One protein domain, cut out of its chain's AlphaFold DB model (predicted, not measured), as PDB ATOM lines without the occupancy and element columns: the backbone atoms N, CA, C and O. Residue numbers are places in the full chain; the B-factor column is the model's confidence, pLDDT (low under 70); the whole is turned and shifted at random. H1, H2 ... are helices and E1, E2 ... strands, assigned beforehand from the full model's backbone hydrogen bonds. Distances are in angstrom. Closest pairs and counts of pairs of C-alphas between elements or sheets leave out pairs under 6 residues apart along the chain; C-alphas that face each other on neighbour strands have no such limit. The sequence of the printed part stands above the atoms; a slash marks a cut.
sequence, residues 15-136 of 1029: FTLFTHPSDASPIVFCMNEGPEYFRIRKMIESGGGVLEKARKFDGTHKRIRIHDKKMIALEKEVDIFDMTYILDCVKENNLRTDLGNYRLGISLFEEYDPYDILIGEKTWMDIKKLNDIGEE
ATOM      1  N   PHE A  15      17.936 -10.993 -28.758       77.69
ATOM      2  CA  PHE A  15      17.596  -9.579 -28.921       77.69
ATOM      3  C   PHE A  15      16.672  -9.391 -30.125       77.69
ATOM      4  O   PHE A  15      17.052  -9.629 -31.272       77.69
ATOM      5  N   THR A  16      15.437  -8.977 -29.854       94.75
ATOM      6  CA  THR A  16      14.435  -8.765 -30.896       94.75
ATOM      7  C   THR A  16      14.615  -7.390 -31.541       94.75
ATOM      8  O   THR A  16      15.079  -6.445 -30.898       94.75
ATOM      9  N   LEU A  17      14.262  -7.274 -32.823       96.94
ATOM     10  CA  LEU A  17      14.558  -6.106 -33.666       96.94
ATOM     11  C   LEU A  17      14.144  -4.751 -33.062       96.94
ATOM     12  O   LEU A  17      14.786  -3.744 -33.327       96.94
ATOM     13  N   PHE A  18      13.084  -4.710 -32.262       97.56
ATOM     14  CA  PHE A  18      12.561  -3.507 -31.621       97.56
ATOM     15  C   PHE A  18      12.592  -3.609 -30.086       97.56
ATOM     16  O   PHE A  18      11.704  -3.088 -29.414       97.56
ATOM     17  N   THR A  19      13.623  -4.246 -29.525       96.31
ATOM     18  CA  THR A  19      13.972  -4.145 -28.093       96.31
ATOM     19  C   THR A  19      15.210  -3.276 -27.868       96.31
ATOM     20  O   THR A  19      16.135  -3.267 -28.676       96.31
ATOM     21  N   HIS A  20      15.220  -2.534 -26.761       94.56
ATOM     22  CA  HIS A  20      16.333  -1.699 -26.322       94.56
ATOM     23  C   HIS A  20      17.579  -2.570 -26.042       94.56
ATOM     24  O   HIS A  20      17.476  -3.546 -25.297       94.56
ATOM     25  N   PRO A  21      18.770  -2.231 -26.572       91.94
ATOM     26  CA  PRO A  21      19.961  -3.079 -26.440       91.94
ATOM     27  C   PRO A  21      20.545  -3.118 -25.016       91.94
ATOM     28  O   PRO A  21      21.349  -3.991 -24.708       91.94
ATOM     29  N   SER A  22      20.165  -2.171 -24.153       92.06
ATOM     30  CA  SER A  22      20.702  -1.994 -22.798       92.06
ATOM     31  C   SER A  22      19.910  -2.715 -21.702       92.06
ATOM     32  O   SER A  22      20.505  -3.136 -20.712       92.06
ATOM     33  N   ASP A  23      18.590  -2.851 -21.853       93.31
ATOM     34  CA  ASP A  23      17.691  -3.426 -20.838       93.31
ATOM     35  C   ASP A  23      16.678  -4.448 -21.398       93.31
ATOM     36  O   ASP A  23      15.838  -4.955 -20.653       93.31
ATOM     37  N   ALA A  24      16.757  -4.764 -22.699       93.88
ATOM     38  CA  ALA A  24      15.836  -5.631 -23.442       93.88
ATOM     39  C   ALA A  24      14.346  -5.220 -23.366       93.88
ATOM     40  O   ALA A  24      13.466  -6.007 -23.721       93.88
ATOM     41  N   SER A  25      14.036  -3.990 -22.939       94.69
ATOM     42  CA  SER A  25      12.659  -3.489 -22.903       94.69
ATOM     43  C   SER A  25      12.127  -3.200 -24.319       94.69
ATOM     44  O   SER A  25      12.908  -2.907 -25.228       94.69
ATOM     45  N   PRO A  26      10.808  -3.291 -24.565       96.56
ATOM     46  CA  PRO A  26      10.242  -3.046 -25.889       96.56
ATOM     47  C   PRO A  26      10.324  -1.561 -26.265       96.56
ATOM     48  O   PRO A  26       9.816  -0.703 -25.540       96.56
ATOM     49  N   ILE A  27      10.889  -1.253 -27.435       96.94
ATOM     50  CA  ILE A  27      10.909   0.108 -27.985       96.94
ATOM     51  C   ILE A  27       9.469   0.520 -28.308       96.94
ATOM     52  O   ILE A  27       8.741  -0.177 -29.027       96.94
ATOM     53  N   VAL A  28       9.044   1.664 -27.761       96.56
ATOM     54  CA  VAL A  28       7.656   2.135 -27.860       96.56
ATOM     55  C   VAL A  28       7.513   3.188 -28.955       96.56
ATOM     56  O   VAL A  28       7.972   4.324 -28.841       96.56
ATOM     57  N   PHE A  29       6.788   2.836 -30.006       97.19
ATOM     58  CA  PHE A  29       6.410   3.738 -31.086       97.19
ATOM     59  C   PHE A  29       4.999   4.297 -30.864       97.19
ATOM     60  O   PHE A  29       4.179   3.708 -30.159       97.19
ATOM     61  N   CYS A  30       4.677   5.430 -31.488       96.12
ATOM     62  CA  CYS A  30       3.343   6.038 -31.440       96.12
ATOM     63  C   CYS A  30       2.858   6.424 -32.839       96.12
ATOM     64  O   CYS A  30       3.531   7.186 -33.527       96.12
ATOM     65  N   MET A  31       1.666   5.979 -33.242       95.81
ATOM     66  CA  MET A  31       1.074   6.321 -34.546       95.81
ATOM     67  C   MET A  31      -0.424   6.626 -34.411       95.81
ATOM     68  O   MET A  31      -1.110   6.086 -33.540       95.81
ATOM     69  N   ASN A  32      -0.943   7.522 -35.255       94.19
ATOM     70  CA  ASN A  32      -2.382   7.790 -35.328       94.19
ATOM     71  C   ASN A  32      -3.115   6.558 -35.907       94.19
ATOM     72  O   ASN A  32      -2.584   5.883 -36.786       94.19
ATOM     73  N   GLU A  33      -4.341   6.276 -35.460       94.25
ATOM     74  CA  GLU A  33      -5.120   5.152 -36.001       94.25
ATOM     75  C   GLU A  33      -5.495   5.371 -37.478       94.25
ATOM     76  O   GLU A  33      -5.975   6.438 -37.864       94.25
ATOM     77  N   GLY A  34      -5.291   4.341 -38.301       92.88
ATOM     78  CA  GLY A  34      -5.535   4.353 -39.744       92.88
ATOM     79  C   GLY A  34      -5.216   2.993 -40.383       92.88
ATOM     80  O   GLY A  34      -4.830   2.070 -39.665       92.88
ATOM     81  N   PRO A  35      -5.349   2.829 -41.712       93.06
ATOM     82  CA  PRO A  35      -5.156   1.531 -42.370       93.06
ATOM     83  C   PRO A  35      -3.761   0.926 -42.149       93.06
ATOM     84  O   PRO A  35      -3.644  -0.236 -41.764       93.06
ATOM     85  N   GLU A  36      -2.702   1.725 -42.310       95.88
ATOM     86  CA  GLU A  36      -1.318   1.262 -42.125       95.88
ATOM     87  C   GLU A  36      -0.962   1.023 -40.644       95.88
ATOM     88  O   GLU A  36      -0.039   0.260 -40.371       95.88
ATOM     89  N   TYR A  37      -1.715   1.580 -39.678       96.38
ATOM     90  CA  TYR A  37      -1.467   1.373 -38.240       96.38
ATOM     91  C   TYR A  37      -1.445  -0.119 -37.892       96.38
ATOM     92  O   TYR A  37      -0.515  -0.584 -37.244       96.38
ATOM     93  N   PHE A  38      -2.422  -0.898 -38.365       96.56
ATOM     94  CA  PHE A  38      -2.508  -2.334 -38.066       96.56
ATOM     95  C   PHE A  38      -1.390  -3.154 -38.727       96.56
ATOM     96  O   PHE A  38      -0.935  -4.150 -38.165       96.56
ATOM     97  N   ARG A  39      -0.920  -2.719 -39.902       97.19
ATOM     98  CA  ARG A  39       0.187  -3.351 -40.629       97.19
ATOM     99  C   ARG A  39       1.521  -3.096 -39.931       97.19
ATOM    100  O   ARG A  39       2.227  -4.046 -39.604       97.19
ATOM    101  N   ILE A  40       1.826  -1.824 -39.666       97.94
ATOM    102  CA  ILE A  40       3.042  -1.385 -38.972       97.94
ATOM    103  C   ILE A  40       3.067  -1.939 -37.541       97.94
ATOM    104  O   ILE A  40       4.103  -2.437 -37.106       97.94
ATOM    105  N   ARG A  41       1.918  -1.977 -36.849       97.75
ATOM    106  CA  ARG A  41       1.765  -2.620 -35.533       97.75
ATOM    107  C   ARG A  41       2.233  -4.071 -35.550       97.75
ATOM    108  O   ARG A  41       3.084  -4.424 -34.744       97.75
ATOM    109  N   LYS A  42       1.721  -4.891 -36.479       98.00
ATOM    110  CA  LYS A  42       2.094  -6.311 -36.564       98.00
ATOM    111  C   LYS A  42       3.600  -6.491 -36.774       98.00
ATOM    112  O   LYS A  42       4.175  -7.392 -36.181       98.00
ATOM    113  N   MET A  43       4.223  -5.639 -37.592       98.19
ATOM    114  CA  MET A  43       5.667  -5.680 -37.853       98.19
ATOM    115  C   MET A  43       6.485  -5.320 -36.602       98.19
ATOM    116  O   MET A  43       7.405  -6.053 -36.247       98.19
ATOM    117  N   ILE A  44       6.102  -4.252 -35.894       98.06
ATOM    118  CA  ILE A  44       6.737  -3.818 -34.639       98.06
ATOM    119  C   ILE A  44       6.600  -4.888 -33.548       98.06
ATOM    120  O   ILE A  44       7.601  -5.288 -32.960       98.06
ATOM    121  N   GLU A  45       5.387  -5.402 -33.325       97.19
ATOM    122  CA  GLU A  45       5.118  -6.429 -32.310       97.19
ATOM    123  C   GLU A  45       5.797  -7.767 -32.649       97.19
ATOM    124  O   GLU A  45       6.289  -8.443 -31.750       97.19
ATOM    125  N   SER A  46       5.920  -8.132 -33.935       96.94
ATOM    126  CA  SER A  46       6.700  -9.315 -34.343       96.94
ATOM    127  C   SER A  46       8.209  -9.164 -34.132       96.94
ATOM    128  O   SER A  46       8.902 -10.166 -33.997       96.94
ATOM    129  N   GLY A  47       8.708  -7.926 -34.073       96.94
ATOM    130  CA  GLY A  47      10.075  -7.609 -33.673       96.94
ATOM    131  C   GLY A  47      10.218  -7.286 -32.181       96.94
ATOM    132  O   GLY A  47      11.241  -6.728 -31.812       96.94
ATOM    133  N   GLY A  48       9.220  -7.580 -31.341       97.06
ATOM    134  CA  GLY A  48       9.279  -7.387 -29.885       97.06
ATOM    135  C   GLY A  48       9.093  -5.950 -29.380       97.06
ATOM    136  O   GLY A  48       9.191  -5.718 -28.180       97.06
ATOM    137  N   GLY A  49       8.787  -4.990 -30.256       97.62
ATOM    138  CA  GLY A  49       8.448  -3.616 -29.871       97.62
ATOM    139  C   GLY A  49       6.954  -3.428 -29.589       97.62
ATOM    140  O   GLY A  49       6.146  -4.344 -29.747       97.62
ATOM    141  N   VAL A  50       6.553  -2.205 -29.234       97.56
ATOM    142  CA  VAL A  50       5.141  -1.845 -28.989       97.56
ATOM    143  C   VAL A  50       4.736  -0.648 -29.850       97.56
ATOM    144  O   VAL A  50       5.409   0.379 -29.834       97.56
ATOM    145  N   LEU A  51       3.602  -0.734 -30.561       97.50
ATOM    146  CA  LEU A  51       2.993   0.425 -31.230       97.50
ATOM    147  C   LEU A  51       1.772   0.934 -30.457       97.50
ATOM    148  O   LEU A  51       0.675   0.381 -30.550       97.50
ATOM    149  N   GLU A  52       1.929   2.046 -29.747       96.38
ATOM    150  CA  GLU A  52       0.817   2.737 -29.102       96.38
ATOM    151  C   GLU A  52      -0.004   3.591 -30.081       96.38
ATOM    152  O   GLU A  52       0.482   4.141 -31.075       96.38
ATOM    153  N   LYS A  53      -1.289   3.751 -29.748       95.69
ATOM    154  CA  LYS A  53      -2.170   4.757 -30.347       95.69
ATOM    155  C   LYS A  53      -1.707   6.143 -29.903       95.69
ATOM    156  O   LYS A  53      -1.692   6.414 -28.704       95.69
ATOM    157  N   ALA A  54      -1.376   7.026 -30.842       91.38
ATOM    158  CA  ALA A  54      -0.887   8.368 -30.535       91.38
ATOM    159  C   ALA A  54      -1.913   9.183 -29.720       91.38
ATOM    160  O   ALA A  54      -2.934   9.644 -30.235       91.38
ATOM    161  N   ARG A  55      -1.621   9.357 -28.428       87.19
ATOM    162  CA  ARG A  55      -2.333  10.258 -27.510       87.19
ATOM    163  C   ARG A  55      -1.734  11.669 -27.603       87.19
ATOM    164  O   ARG A  55      -0.833  11.921 -28.401       87.19
ATOM    165  N   LYS A  56      -2.230  12.601 -26.780       82.44
ATOM    166  CA  LYS A  56      -1.528  13.875 -26.559       82.44
ATOM    167  C   LYS A  56      -0.115  13.574 -26.068       82.44
ATOM    168  O   LYS A  56       0.037  12.774 -25.153       82.44
ATOM    169  N   PHE A  57       0.870  14.227 -26.664       81.38
ATOM    170  CA  PHE A  57       2.265  14.084 -26.277       81.38
ATOM    171  C   PHE A  57       2.500  14.673 -24.881       81.38
ATOM    172  O   PHE A  57       2.209  15.843 -24.634       81.38
ATOM    173  N   ASP A  58       3.004  13.836 -23.985       82.75
ATOM    174  CA  ASP A  58       3.355  14.146 -22.595       82.75
ATOM    175  C   ASP A  58       4.821  14.595 -22.451       82.75
ATOM    176  O   ASP A  58       5.156  15.335 -21.528       82.75
ATOM    177  N   GLY A  59       5.692  14.188 -23.382       77.31
ATOM    178  CA  GLY A  59       7.125  14.506 -23.406       77.31
ATOM    179  C   GLY A  59       7.970  13.668 -22.442       77.31
ATOM    180  O   GLY A  59       9.179  13.563 -22.622       77.31
ATOM    181  N   THR A  60       7.343  13.008 -21.470       71.56
ATOM    182  CA  THR A  60       7.986  12.216 -20.409       71.56
ATOM    183  C   THR A  60       8.475  10.834 -20.845       71.56
ATOM    184  O   THR A  60       8.980  10.075 -20.018       71.56
ATOM    185  N   HIS A  61       8.284  10.447 -22.106       79.50
ATOM    186  CA  HIS A  61       8.452   9.063 -22.546       79.50
ATOM    187  C   HIS A  61       9.433   8.905 -23.712       79.50
ATOM    188  O   HIS A  61       9.450   9.708 -24.643       79.50
ATOM    189  N   LYS A  62      10.201   7.807 -23.681       90.00
ATOM    190  CA  LYS A  62      11.103   7.316 -24.740       90.00
ATOM    191  C   LYS A  62      10.302   6.809 -25.956       90.00
ATOM    192  O   LYS A  62      10.272   5.618 -26.239       90.00
ATOM    193  N   ARG A  63       9.528   7.694 -26.596       94.25
ATOM    194  CA  ARG A  63       8.544   7.337 -27.633       94.25
ATOM    195  C   ARG A  63       8.810   8.063 -28.940       94.25
ATOM    196  O   ARG A  63       8.740   9.291 -28.984       94.25
ATOM    197  N   ILE A  64       9.047   7.311 -30.011       95.81
ATOM    198  CA  ILE A  64       9.194   7.860 -31.365       95.81
ATOM    199  C   ILE A  64       7.831   7.891 -32.061       95.81
ATOM    200  O   ILE A  64       7.122   6.883 -32.128       95.81
ATOM    201  N   ARG A  65       7.440   9.063 -32.580       95.81
ATOM    202  CA  ARG A  65       6.147   9.247 -33.249       95.81
ATOM    203  C   ARG A  65       6.267   9.066 -34.759       95.81
ATOM    204  O   ARG A  65       6.991   9.801 -35.421       95.81
ATOM    205  N   ILE A  66       5.504   8.123 -35.297       96.75
ATOM    206  CA  ILE A  66       5.560   7.676 -36.687       96.75
ATOM    207  C   ILE A  66       4.270   8.046 -37.435       96.75
ATOM    208  O   ILE A  66       3.187   8.113 -36.845       96.75
ATOM    209  N   HIS A  67       4.385   8.310 -38.739       95.81
ATOM    210  CA  HIS A  67       3.274   8.649 -39.635       95.81
ATOM    211  C   HIS A  67       3.457   8.092 -41.049       95.81
ATOM    212  O   HIS A  67       4.575   7.875 -41.509       95.81
ATOM    213  N   ASP A  68       2.345   7.942 -41.772       94.81
ATOM    214  CA  ASP A  68       2.374   7.822 -43.233       94.81
ATOM    215  C   ASP A  68       2.621   9.215 -43.835       94.81
ATOM    216  O   ASP A  68       1.895  10.171 -43.545       94.81
ATOM    217  N   LYS A  69       3.598   9.314 -44.739       90.31
ATOM    218  CA  LYS A  69       3.890  10.481 -45.588       90.31
ATOM    219  C   LYS A  69       2.675  11.041 -46.353       90.31
ATOM    220  O   LYS A  69       2.725  12.166 -46.842       90.31
ATOM    221  N   LYS A  70       1.574  10.293 -46.473       87.94
ATOM    222  CA  LYS A  70       0.299  10.755 -47.058       87.94
ATOM    223  C   LYS A  70      -0.638  11.430 -46.047       87.94
ATOM    224  O   LYS A  70      -1.523  12.178 -46.455       87.94
ATOM    225  N   MET A  71      -0.472  11.191 -44.744       78.38
ATOM    226  CA  MET A  71      -1.396  11.622 -43.680       78.38
ATOM    227  C   MET A  71      -0.913  12.870 -42.915       78.38
ATOM    228  O   MET A  71      -1.218  13.043 -41.734       78.38
ATOM    229  N   ILE A  72      -0.181  13.760 -43.599       68.88
ATOM    230  CA  ILE A  72       0.539  14.919 -43.039       68.88
ATOM    231  C   ILE A  72      -0.415  15.982 -42.456       68.88
ATOM    232  O   ILE A  72      -0.697  17.028 -43.041       68.88
ATOM    233  N   ALA A  73      -0.862  15.730 -41.228       71.62
ATOM    234  CA  ALA A  73      -1.433  16.699 -40.304       71.62
ATOM    235  C   ALA A  73      -0.427  16.935 -39.163       71.62
ATOM    236  O   ALA A  73      -0.629  16.475 -38.042       71.62
ATOM    237  N   LEU A  74       0.691  17.609 -39.471       73.75
ATOM    238  CA  LEU A  74       1.791  17.816 -38.521       73.75
ATOM    239  C   LEU A  74       1.323  18.582 -37.276       73.75
ATOM    240  O   LEU A  74       0.957  19.764 -37.345       73.75
ATOM    241  N   GLU A  75       1.391  17.917 -36.126       81.00
ATOM    242  CA  GLU A  75       1.314  18.573 -34.825       81.00
ATOM    243  C   GLU A  75       2.585  19.403 -34.603       81.00
ATOM    244  O   GLU A  75       3.688  18.996 -34.950       81.00
ATOM    245  N   LYS A  76       2.434  20.619 -34.071       82.44
ATOM    246  CA  LYS A  76       3.482  21.661 -34.112       82.44
ATOM    247  C   LYS A  76       4.414  21.666 -32.900       82.44
ATOM    248  O   LYS A  76       5.022  22.695 -32.612       82.44
ATOM    249  N   GLU A  77       4.439  20.559 -32.169       87.75
ATOM    250  CA  GLU A  77       4.991  20.444 -30.812       87.75
ATOM    251  C   GLU A  77       5.804  19.146 -30.604       87.75
ATOM    252  O   GLU A  77       6.360  18.951 -29.527       87.75
ATOM    253  N   VAL A  78       5.915  18.288 -31.632       90.88
ATOM    254  CA  VAL A  78       6.653  17.010 -31.615       90.88
ATOM    255  C   VAL A  78       7.317  16.791 -32.976       90.88
ATOM    256  O   VAL A  78       6.699  17.080 -34.002       90.88
ATOM    257  N   ASP A  79       8.528  16.237 -33.000       94.19
ATOM    258  CA  ASP A  79       9.140  15.738 -34.234       94.19
ATOM    259  C   ASP A  79       8.479  14.405 -34.641       94.19
ATOM    260  O   ASP A  79       8.222  13.531 -33.810       94.19
ATOM    261  N   ILE A  80       8.170  14.255 -35.930       95.19
ATOM    262  CA  ILE A  80       7.426  13.116 -36.493       95.19
ATOM    263  C   ILE A  80       8.315  12.422 -37.532       95.19
ATOM    264  O   ILE A  80       9.068  13.096 -38.228       95.19
ATOM    265  N   PHE A  81       8.225  11.098 -37.657       97.06
ATOM    266  CA  PHE A  81       9.077  10.278 -38.528       97.06
ATOM    267  C   PHE A  81       8.255   9.467 -39.548       97.06
ATOM    268  O   PHE A  81       7.103   9.115 -39.290       97.06
ATOM    269  N   ASP A  82       8.830   9.202 -40.721       97.25
ATOM    270  CA  ASP A  82       8.210   8.452 -41.822       97.25
ATOM    271  C   ASP A  82       8.179   6.950 -41.489       97.25
ATOM    272  O   ASP A  82       9.191   6.366 -41.089       97.25
ATOM    273  N   MET A  83       7.023   6.302 -41.658       97.38
ATOM    274  CA  MET A  83       6.840   4.872 -41.364       97.38
ATOM    275  C   MET A  83       7.728   3.946 -42.203       97.38
ATOM    276  O   MET A  83       7.900   2.782 -41.838       97.38
ATOM    277  N   THR A  84       8.328   4.451 -43.287       97.69
ATOM    278  CA  THR A  84       9.363   3.731 -44.041       97.69
ATOM    279  C   THR A  84      10.540   3.302 -43.167       97.69
ATOM    280  O   THR A  84      11.095   2.245 -43.438       97.69
ATOM    281  N   TYR A  85      10.847   4.012 -42.072       98.25
ATOM    282  CA  TYR A  85      11.884   3.606 -41.113       98.25
ATOM    283  C   TYR A  85      11.676   2.175 -40.591       98.25
ATOM    284  O   TYR A  85      12.599   1.366 -40.590       98.25
ATOM    285  N   ILE A  86      10.440   1.832 -40.212       98.31
ATOM    286  CA  ILE A  86      10.084   0.493 -39.713       98.31
ATOM    287  C   ILE A  86      10.169  -0.548 -40.832       98.31
ATOM    288  O   ILE A  86      10.596  -1.675 -40.593       98.31
ATOM    289  N   LEU A  87       9.769  -0.177 -42.051       97.81
ATOM    290  CA  LEU A  87       9.832  -1.067 -43.210       97.81
ATOM    291  C   LEU A  87      11.285  -1.409 -43.566       97.81
ATOM    292  O   LEU A  87      11.581  -2.574 -43.820       97.81
ATOM    293  N   ASP A  88      12.179  -0.419 -43.536       98.25
ATOM    294  CA  ASP A  88      13.602  -0.600 -43.823       98.25
ATOM    295  C   ASP A  88      14.314  -1.363 -42.690       98.25
ATOM    296  O   ASP A  88      15.036  -2.314 -42.981       98.25
ATOM    297  N   CYS A  89      14.030  -1.070 -41.412       98.06
ATOM    298  CA  CYS A  89      14.582  -1.838 -40.283       98.06
ATOM    299  C   CYS A  89      14.179  -3.325 -40.325       98.06
ATOM    300  O   CYS A  89      15.009  -4.196 -40.079       98.06
ATOM    301  N   VAL A  90      12.922  -3.642 -40.673       97.94
ATOM    302  CA  VAL A  90      12.458  -5.041 -40.819       97.94
ATOM    303  C   VAL A  90      13.053  -5.713 -42.057       97.94
ATOM    304  O   VAL A  90      13.355  -6.902 -42.022       97.94
ATOM    305  N   LYS A  91      13.253  -4.968 -43.147       97.75
ATOM    306  CA  LYS A  91      13.885  -5.465 -44.378       97.75
ATOM    307  C   LYS A  91      15.377  -5.767 -44.192       97.75
ATOM    308  O   LYS A  91      15.875  -6.719 -44.781       97.75
ATOM    309  N   GLU A  92      16.077  -4.954 -43.407       97.69
ATOM    310  CA  GLU A  92      17.504  -5.112 -43.085       97.69
ATOM    311  C   GLU A  92      17.734  -5.992 -41.842       97.69
ATOM    312  O   GLU A  92      18.870  -6.355 -41.551       97.69
ATOM    313  N   ASN A  93      16.659  -6.348 -41.124       96.56
ATOM    314  CA  ASN A  93      16.663  -7.034 -39.827       96.56
ATOM    315  C   ASN A  93      17.642  -6.403 -38.811       96.56
ATOM    316  O   ASN A  93      18.324  -7.100 -38.062       96.56
ATOM    317  N   ASN A  94      17.714  -5.071 -38.806       97.06
ATOM    318  CA  ASN A  94      18.596  -4.288 -37.944       97.06
ATOM    319  C   ASN A  94      17.962  -2.927 -37.600       97.06
ATOM    320  O   ASN A  94      17.214  -2.365 -38.403       97.06
ATOM    321  N   LEU A  95      18.282  -2.369 -36.429       97.25
ATOM    322  CA  LEU A  95      17.906  -0.998 -36.082       97.25
ATOM    323  C   LEU A  95      18.802  -0.016 -36.833       97.25
ATOM    324  O   LEU A  95      19.988   0.130 -36.539       97.25
ATOM    325  N   ARG A  96      18.225   0.688 -37.808       97.69
ATOM    326  CA  ARG A  96      18.943   1.722 -38.551       97.69
ATOM    327  C   ARG A  96      19.234   2.925 -37.656       97.69
ATOM    328  O   ARG A  96      18.318   3.514 -37.081       97.69
ATOM    329  N   THR A  97      20.499   3.326 -37.592       97.25
ATOM    330  CA  THR A  97      20.950   4.506 -36.838       97.25
ATOM    331  C   THR A  97      20.534   5.822 -37.494       97.25
ATOM    332  O   THR A  97      20.330   6.817 -36.810       97.25
ATOM    333  N   ASP A  98      20.312   5.845 -38.811       97.00
ATOM    334  CA  ASP A  98      20.039   7.065 -39.580       97.00
ATOM    335  C   ASP A  98      18.586   7.581 -39.482       97.00
ATOM    336  O   ASP A  98      18.073   8.206 -40.411       97.00
ATOM    337  N   LEU A  99      17.920   7.388 -38.336       97.19
ATOM    338  CA  LEU A  99      16.536   7.816 -38.067       97.19
ATOM    339  C   LEU A  99      16.300   9.318 -38.358       97.19
ATOM    340  O   LEU A  99      15.194   9.718 -38.728       97.19
ATOM    341  N   GLY A 100      17.344  10.153 -38.289       96.75
ATOM    342  CA  GLY A 100      17.309  11.555 -38.724       96.75
ATOM    343  C   GLY A 100      16.889  11.763 -40.189       96.75
ATOM    344  O   GLY A 100      16.175  12.726 -40.473       96.75
ATOM    345  N   ASN A 101      17.237  10.845 -41.101       96.75
ATOM    346  CA  ASN A 101      16.844  10.893 -42.519       96.75
ATOM    347  C   ASN A 101      15.336  10.683 -42.727       96.75
ATOM    348  O   ASN A 101      14.775  11.123 -43.733       96.75
ATOM    349  N   TYR A 102      14.669  10.048 -41.762       97.44
ATOM    350  CA  TYR A 102      13.239   9.751 -41.787       97.44
ATOM    351  C   TYR A 102      12.395  10.845 -41.105       97.44
ATOM    352  O   TYR A 102      11.170  10.733 -41.062       97.44
ATOM    353  N   ARG A 103      13.006  11.921 -40.579       96.56
ATOM    354  CA  ARG A 103      12.309  13.022 -39.886       96.56
ATOM    355  C   ARG A 103      11.430  13.833 -40.860       96.56
ATOM    356  O   ARG A 103      11.915  14.516 -41.762       96.56
ATOM    357  N   LEU A 104      10.114  13.803 -40.653       93.94
ATOM    358  CA  LEU A 104       9.101  14.512 -41.440       93.94
ATOM    359  C   LEU A 104       8.938  15.970 -40.982       93.94
ATOM    360  O   LEU A 104       8.032  16.314 -40.222       93.94
ATOM    361  N   GLY A 105       9.786  16.854 -41.511       90.31
ATOM    362  CA  GLY A 105       9.651  18.306 -41.363       90.31
ATOM    363  C   GLY A 105      10.926  18.988 -40.874       90.31
ATOM    364  O   GLY A 105      12.029  18.484 -41.052       90.31
ATOM    365  N   ILE A 106      10.771  20.170 -40.275       89.44
ATOM    366  CA  ILE A 106      11.863  20.892 -39.610       89.44
ATOM    367  C   ILE A 106      11.719  20.642 -38.111       89.44
ATOM    368  O   ILE A 106      10.638  20.879 -37.573       89.44
ATOM    369  N   SER A 107      12.799  20.199 -37.464       93.38
ATOM    370  CA  SER A 107      12.811  19.945 -36.023       93.38
ATOM    371  C   SER A 107      12.467  21.190 -35.201       93.38
ATOM    372  O   SER A 107      12.792  22.321 -35.580       93.38
ATOM    373  N   LEU A 108      11.816  20.966 -34.062       91.19
ATOM    374  CA  LEU A 108      11.458  21.994 -33.077       91.19
ATOM    375  C   LEU A 108      12.514  22.158 -31.966       91.19
ATOM    376  O   LEU A 108      12.353  22.993 -31.071       91.19
ATOM    377  N   PHE A 109      13.580  21.366 -32.029       93.75
ATOM    378  CA  PHE A 109      14.611  21.211 -31.010       93.75
ATOM    379  C   PHE A 109      15.984  21.676 -31.524       93.75
ATOM    380  O   PHE A 109      16.143  21.948 -32.716       93.75
ATOM    381  N   GLU A 110      16.971  21.805 -30.630       95.06
ATOM    382  CA  GLU A 110      18.389  21.915 -31.023       95.06
ATOM    383  C   GLU A 110      18.821  20.730 -31.910       95.06
ATOM    384  O   GLU A 110      18.086  19.762 -32.082       95.06
ATOM    385  N   GLU A 111      20.014  20.785 -32.498       95.56
ATOM    386  CA  GLU A 111      20.533  19.670 -33.291       95.56
ATOM    387  C   GLU A 111      20.774  18.439 -32.396       95.56
ATOM    388  O   GLU A 111      21.658  18.441 -31.541       95.56
ATOM    389  N   TYR A 112      19.937  17.409 -32.566       96.94
ATOM    390  CA  TYR A 112      19.955  16.166 -31.792       96.94
ATOM    391  C   TYR A 112      19.784  14.944 -32.705       96.94
ATOM    392  O   TYR A 112      19.026  14.988 -33.691       96.94
ATOM    393  N   ASP A 113      20.446  13.845 -32.338       97.06
ATOM    394  CA  ASP A 113      20.242  12.541 -32.958       97.06
ATOM    395  C   ASP A 113      18.973  11.882 -32.378       97.06
ATOM    396  O   ASP A 113      18.869  11.693 -31.162       97.06
ATOM    397  N   PRO A 114      17.955  11.566 -33.199       96.69
ATOM    398  CA  PRO A 114      16.760  10.883 -32.722       96.69
ATOM    399  C   PRO A 114      16.985   9.412 -32.364       96.69
ATOM    400  O   PRO A 114      16.134   8.845 -31.675       96.69
ATOM    401  N   TYR A 115      18.101   8.805 -32.780       96.94
ATOM    402  CA  TYR A 115      18.467   7.455 -32.370       96.94
ATOM    403  C   TYR A 115      18.671   7.373 -30.851       96.94
ATOM    404  O   TYR A 115      18.137   6.460 -30.231       96.94
ATOM    405  N   ASP A 116      19.283   8.386 -30.226       97.00
ATOM    406  CA  ASP A 116      19.468   8.489 -28.766       97.00
ATOM    407  C   ASP A 116      18.150   8.361 -27.978       97.00
ATOM    408  O   ASP A 116      18.120   7.823 -26.869       97.00
ATOM    409  N   ILE A 117      17.040   8.858 -28.544       96.19
ATOM    410  CA  ILE A 117      15.700   8.733 -27.946       96.19
ATOM    411  C   ILE A 117      15.130   7.335 -28.188       96.19
ATOM    412  O   ILE A 117      14.512   6.759 -27.291       96.19
ATOM    413  N   LEU A 118      15.337   6.788 -29.390       96.12
ATOM    414  CA  LEU A 118      14.889   5.451 -29.777       96.12
ATOM    415  C   LEU A 118      15.534   4.365 -28.904       96.12
ATOM    416  O   LEU A 118      14.824   3.489 -28.423       96.12
ATOM    417  N   ILE A 119      16.846   4.448 -28.656       95.62
ATOM    418  CA  ILE A 119      17.565   3.549 -27.737       95.62
ATOM    419  C   ILE A 119      17.400   3.952 -26.267       95.62
ATOM    420  O   ILE A 119      17.734   3.176 -25.373       95.62
ATOM    421  N   GLY A 120      16.816   5.120 -25.995       94.06
ATOM    422  CA  GLY A 120      16.442   5.548 -24.653       94.06
ATOM    423  C   GLY A 120      17.596   6.055 -23.786       94.06
ATOM    424  O   GLY A 120      17.457   6.051 -22.563       94.06
ATOM    425  N   GLU A 121      18.701   6.493 -24.387       95.31
ATOM    426  CA  GLU A 121      19.748   7.259 -23.698       95.31
ATOM    427  C   GLU A 121      19.278   8.680 -23.358       95.31
ATOM    428  O   GLU A 121      19.694   9.245 -22.347       95.31
ATOM    429  N   LYS A 122      18.384   9.249 -24.177       95.88
ATOM    430  CA  LYS A 122      17.792  10.581 -23.980       95.88
ATOM    431  C   LYS A 122      16.266  10.516 -23.996       95.88
ATOM    432  O   LYS A 122      15.662   9.645 -24.619       95.88
ATOM    433  N   THR A 123      15.625  11.472 -23.336       95.50
ATOM    434  CA  THR A 123      14.183  11.724 -23.431       95.50
ATOM    435  C   THR A 123      13.913  13.038 -24.164       95.50
ATOM    436  O   THR A 123      14.791  13.886 -24.323       95.50
ATOM    437  N   TRP A 124      12.659  13.268 -24.557       94.44
ATOM    438  CA  TRP A 124      12.227  14.545 -25.140       94.44
ATOM    439  C   TRP A 124      12.265  15.740 -24.165       94.44
ATOM    440  O   TRP A 124      11.988  16.866 -24.583       94.44
ATOM    441  N   MET A 125      12.582  15.510 -22.884       93.56
ATOM    442  CA  MET A 125      12.803  16.558 -21.881       93.56
ATOM    443  C   MET A 125      14.274  16.987 -21.791       93.56
ATOM    444  O   MET A 125      14.539  18.137 -21.454       93.56
ATOM    445  N   ASP A 126      15.215  16.099 -22.128       94.75
ATOM    446  CA  ASP A 126      16.663  16.373 -22.072       94.75
ATOM    447  C   ASP A 126      17.146  17.215 -23.266       94.75
ATOM    448  O   ASP A 126      18.221  17.814 -23.243       94.75
ATOM    449  N   ILE A 127      16.337  17.269 -24.327       94.56
ATOM    450  CA  ILE A 127      16.638  17.978 -25.567       94.56
ATOM    451  C   ILE A 127      16.002  19.368 -25.517       94.56
ATOM    452  O   ILE A 127      14.777  19.511 -25.462       94.56
ATOM    453  N   LYS A 128      16.829  20.417 -25.591       94.12
ATOM    454  CA  LYS A 128      16.338  21.798 -25.536       94.12
ATOM    455  C   LYS A 128      15.497  22.129 -26.772       94.12
ATOM    456  O   LYS A 128      15.899  21.866 -27.909       94.12
ATOM    457  N   LYS A 129      14.340  22.759 -26.565       93.12
ATOM    458  CA  LYS A 129      13.482  23.248 -27.654       93.12
ATOM    459  C   LYS A 129      14.028  24.572 -28.173       93.12
ATOM    460  O   LYS A 129      14.364  25.448 -27.380       93.12
ATOM    461  N   LEU A 130      14.029  24.773 -29.493       87.81
ATOM    462  CA  LEU A 130      14.545  25.994 -30.143       87.81
ATOM    463  C   LEU A 130      13.866  27.294 -29.675       87.81
ATOM    464  O   LEU A 130      14.414  28.375 -29.874       87.81
ATOM    465  N   ASN A 131      12.684  27.198 -29.065       78.00
ATOM    466  CA  ASN A 131      11.958  28.340 -28.506       78.00
ATOM    467  C   ASN A 131      12.506  28.801 -27.142       78.00
ATOM    468  O   ASN A 131      12.320  29.962 -26.789       78.00
ATOM    469  N   ASP A 132      13.175  27.919 -26.394       66.44
ATOM    470  CA  ASP A 132      13.538  28.152 -24.988       66.44
ATOM    471  C   ASP A 132      14.929  28.807 -24.848       66.44
ATOM    472  O   ASP A 132      15.249  29.396 -23.820       66.44
ATOM    473  N   ILE A 133      15.750  28.752 -25.905       51.16
ATOM    474  CA  ILE A 133      17.146  29.237 -25.927       51.16
ATOM    475  C   ILE A 133      17.251  30.754 -26.153       51.16
ATOM    476  O   ILE A 133      18.337  31.320 -26.049       51.16
ATOM    477  N   GLY A 134      16.148  31.459 -26.434       39.34
ATOM    478  CA  GLY A 134      16.230  32.910 -26.569       39.34
ATOM    479  C   GLY A 134      14.919  33.662 -26.737       39.34
ATOM    480  O   GLY A 134      14.417  33.815 -27.854       39.34
ATOM    481  N   GLU A 135      14.513  34.358 -25.672       45.41
ATOM    482  CA  GLU A 135      13.727  35.594 -25.806       45.41
ATOM    483  C   GLU A 135      14.449  36.633 -26.696       45.41
ATOM    484  O   GLU A 135      13.793  37.479 -27.306       45.41
ATOM    485  N   GLU A 136      15.771  36.529 -26.884       41.59
ATOM    486  CA  GLU A 136      16.536  37.345 -27.841       41.59
ATOM    487  C   GLU A 136      16.104  37.143 -29.306       41.59
ATOM    488  O   GLU A 136      16.057  38.108 -30.071       41.59
TER     489      GLU A 136
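Overview. This is residues 15 to 136 of the 1029 residues of the protein "Telomeric repeat-binding factor 2-interacting protein 1" of Lepeophtheirus salmonis (UniProt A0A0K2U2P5). With little regular structure, the domain is a small parallel sheet, order E2 E1 E3, with H1 over one face and H2 beside H1; long loops with the short helices H3 and H4 make much of the rest. The printed part has 122 residues, 42 in named elements, ordered E1 H1 E2 E3 H2 H3 H4, mixed class. It is compact, radius of gyration of the C-alphas 14.1 A, spanning 48 by 33 by 24 A.

Arrangement. Inner strand E1, residues 28 to 31, has N 29 and O 50 of E2, residues 50 to 53, 2.8 A apart, and O 30 and N 66 of E3, residues 63 to 67, also 2.8 A. H1, residues 35 to 46, runs along the strands at a height over the sheet of 9.2 A. H1 touches H2, residues 84 to 92, with residues 40 to 44 alone; the closest C-alphas, Ile 40 and Ile 86, are 7.3 A apart. H3, residues 99 to 102, is not on the sheet; H4, residues 115 to 118, only grazes it. Every O i to N i+4 pair is within hydrogen-bond range in H2, 7 of 8 in H1.

Along the chain. E1 begins at C-alpha 28 (7.656, 2.135, -27.860); H4 ends at C-alpha 118 (14.889, 5.451, -29.777). H1 measures 18.0 A.

Size, cuts and confidence. The printed part has no cut. Links E3 to H2 and H3 to H4 are long. Residues 72 and 132 to 136 are under pLDDT 70.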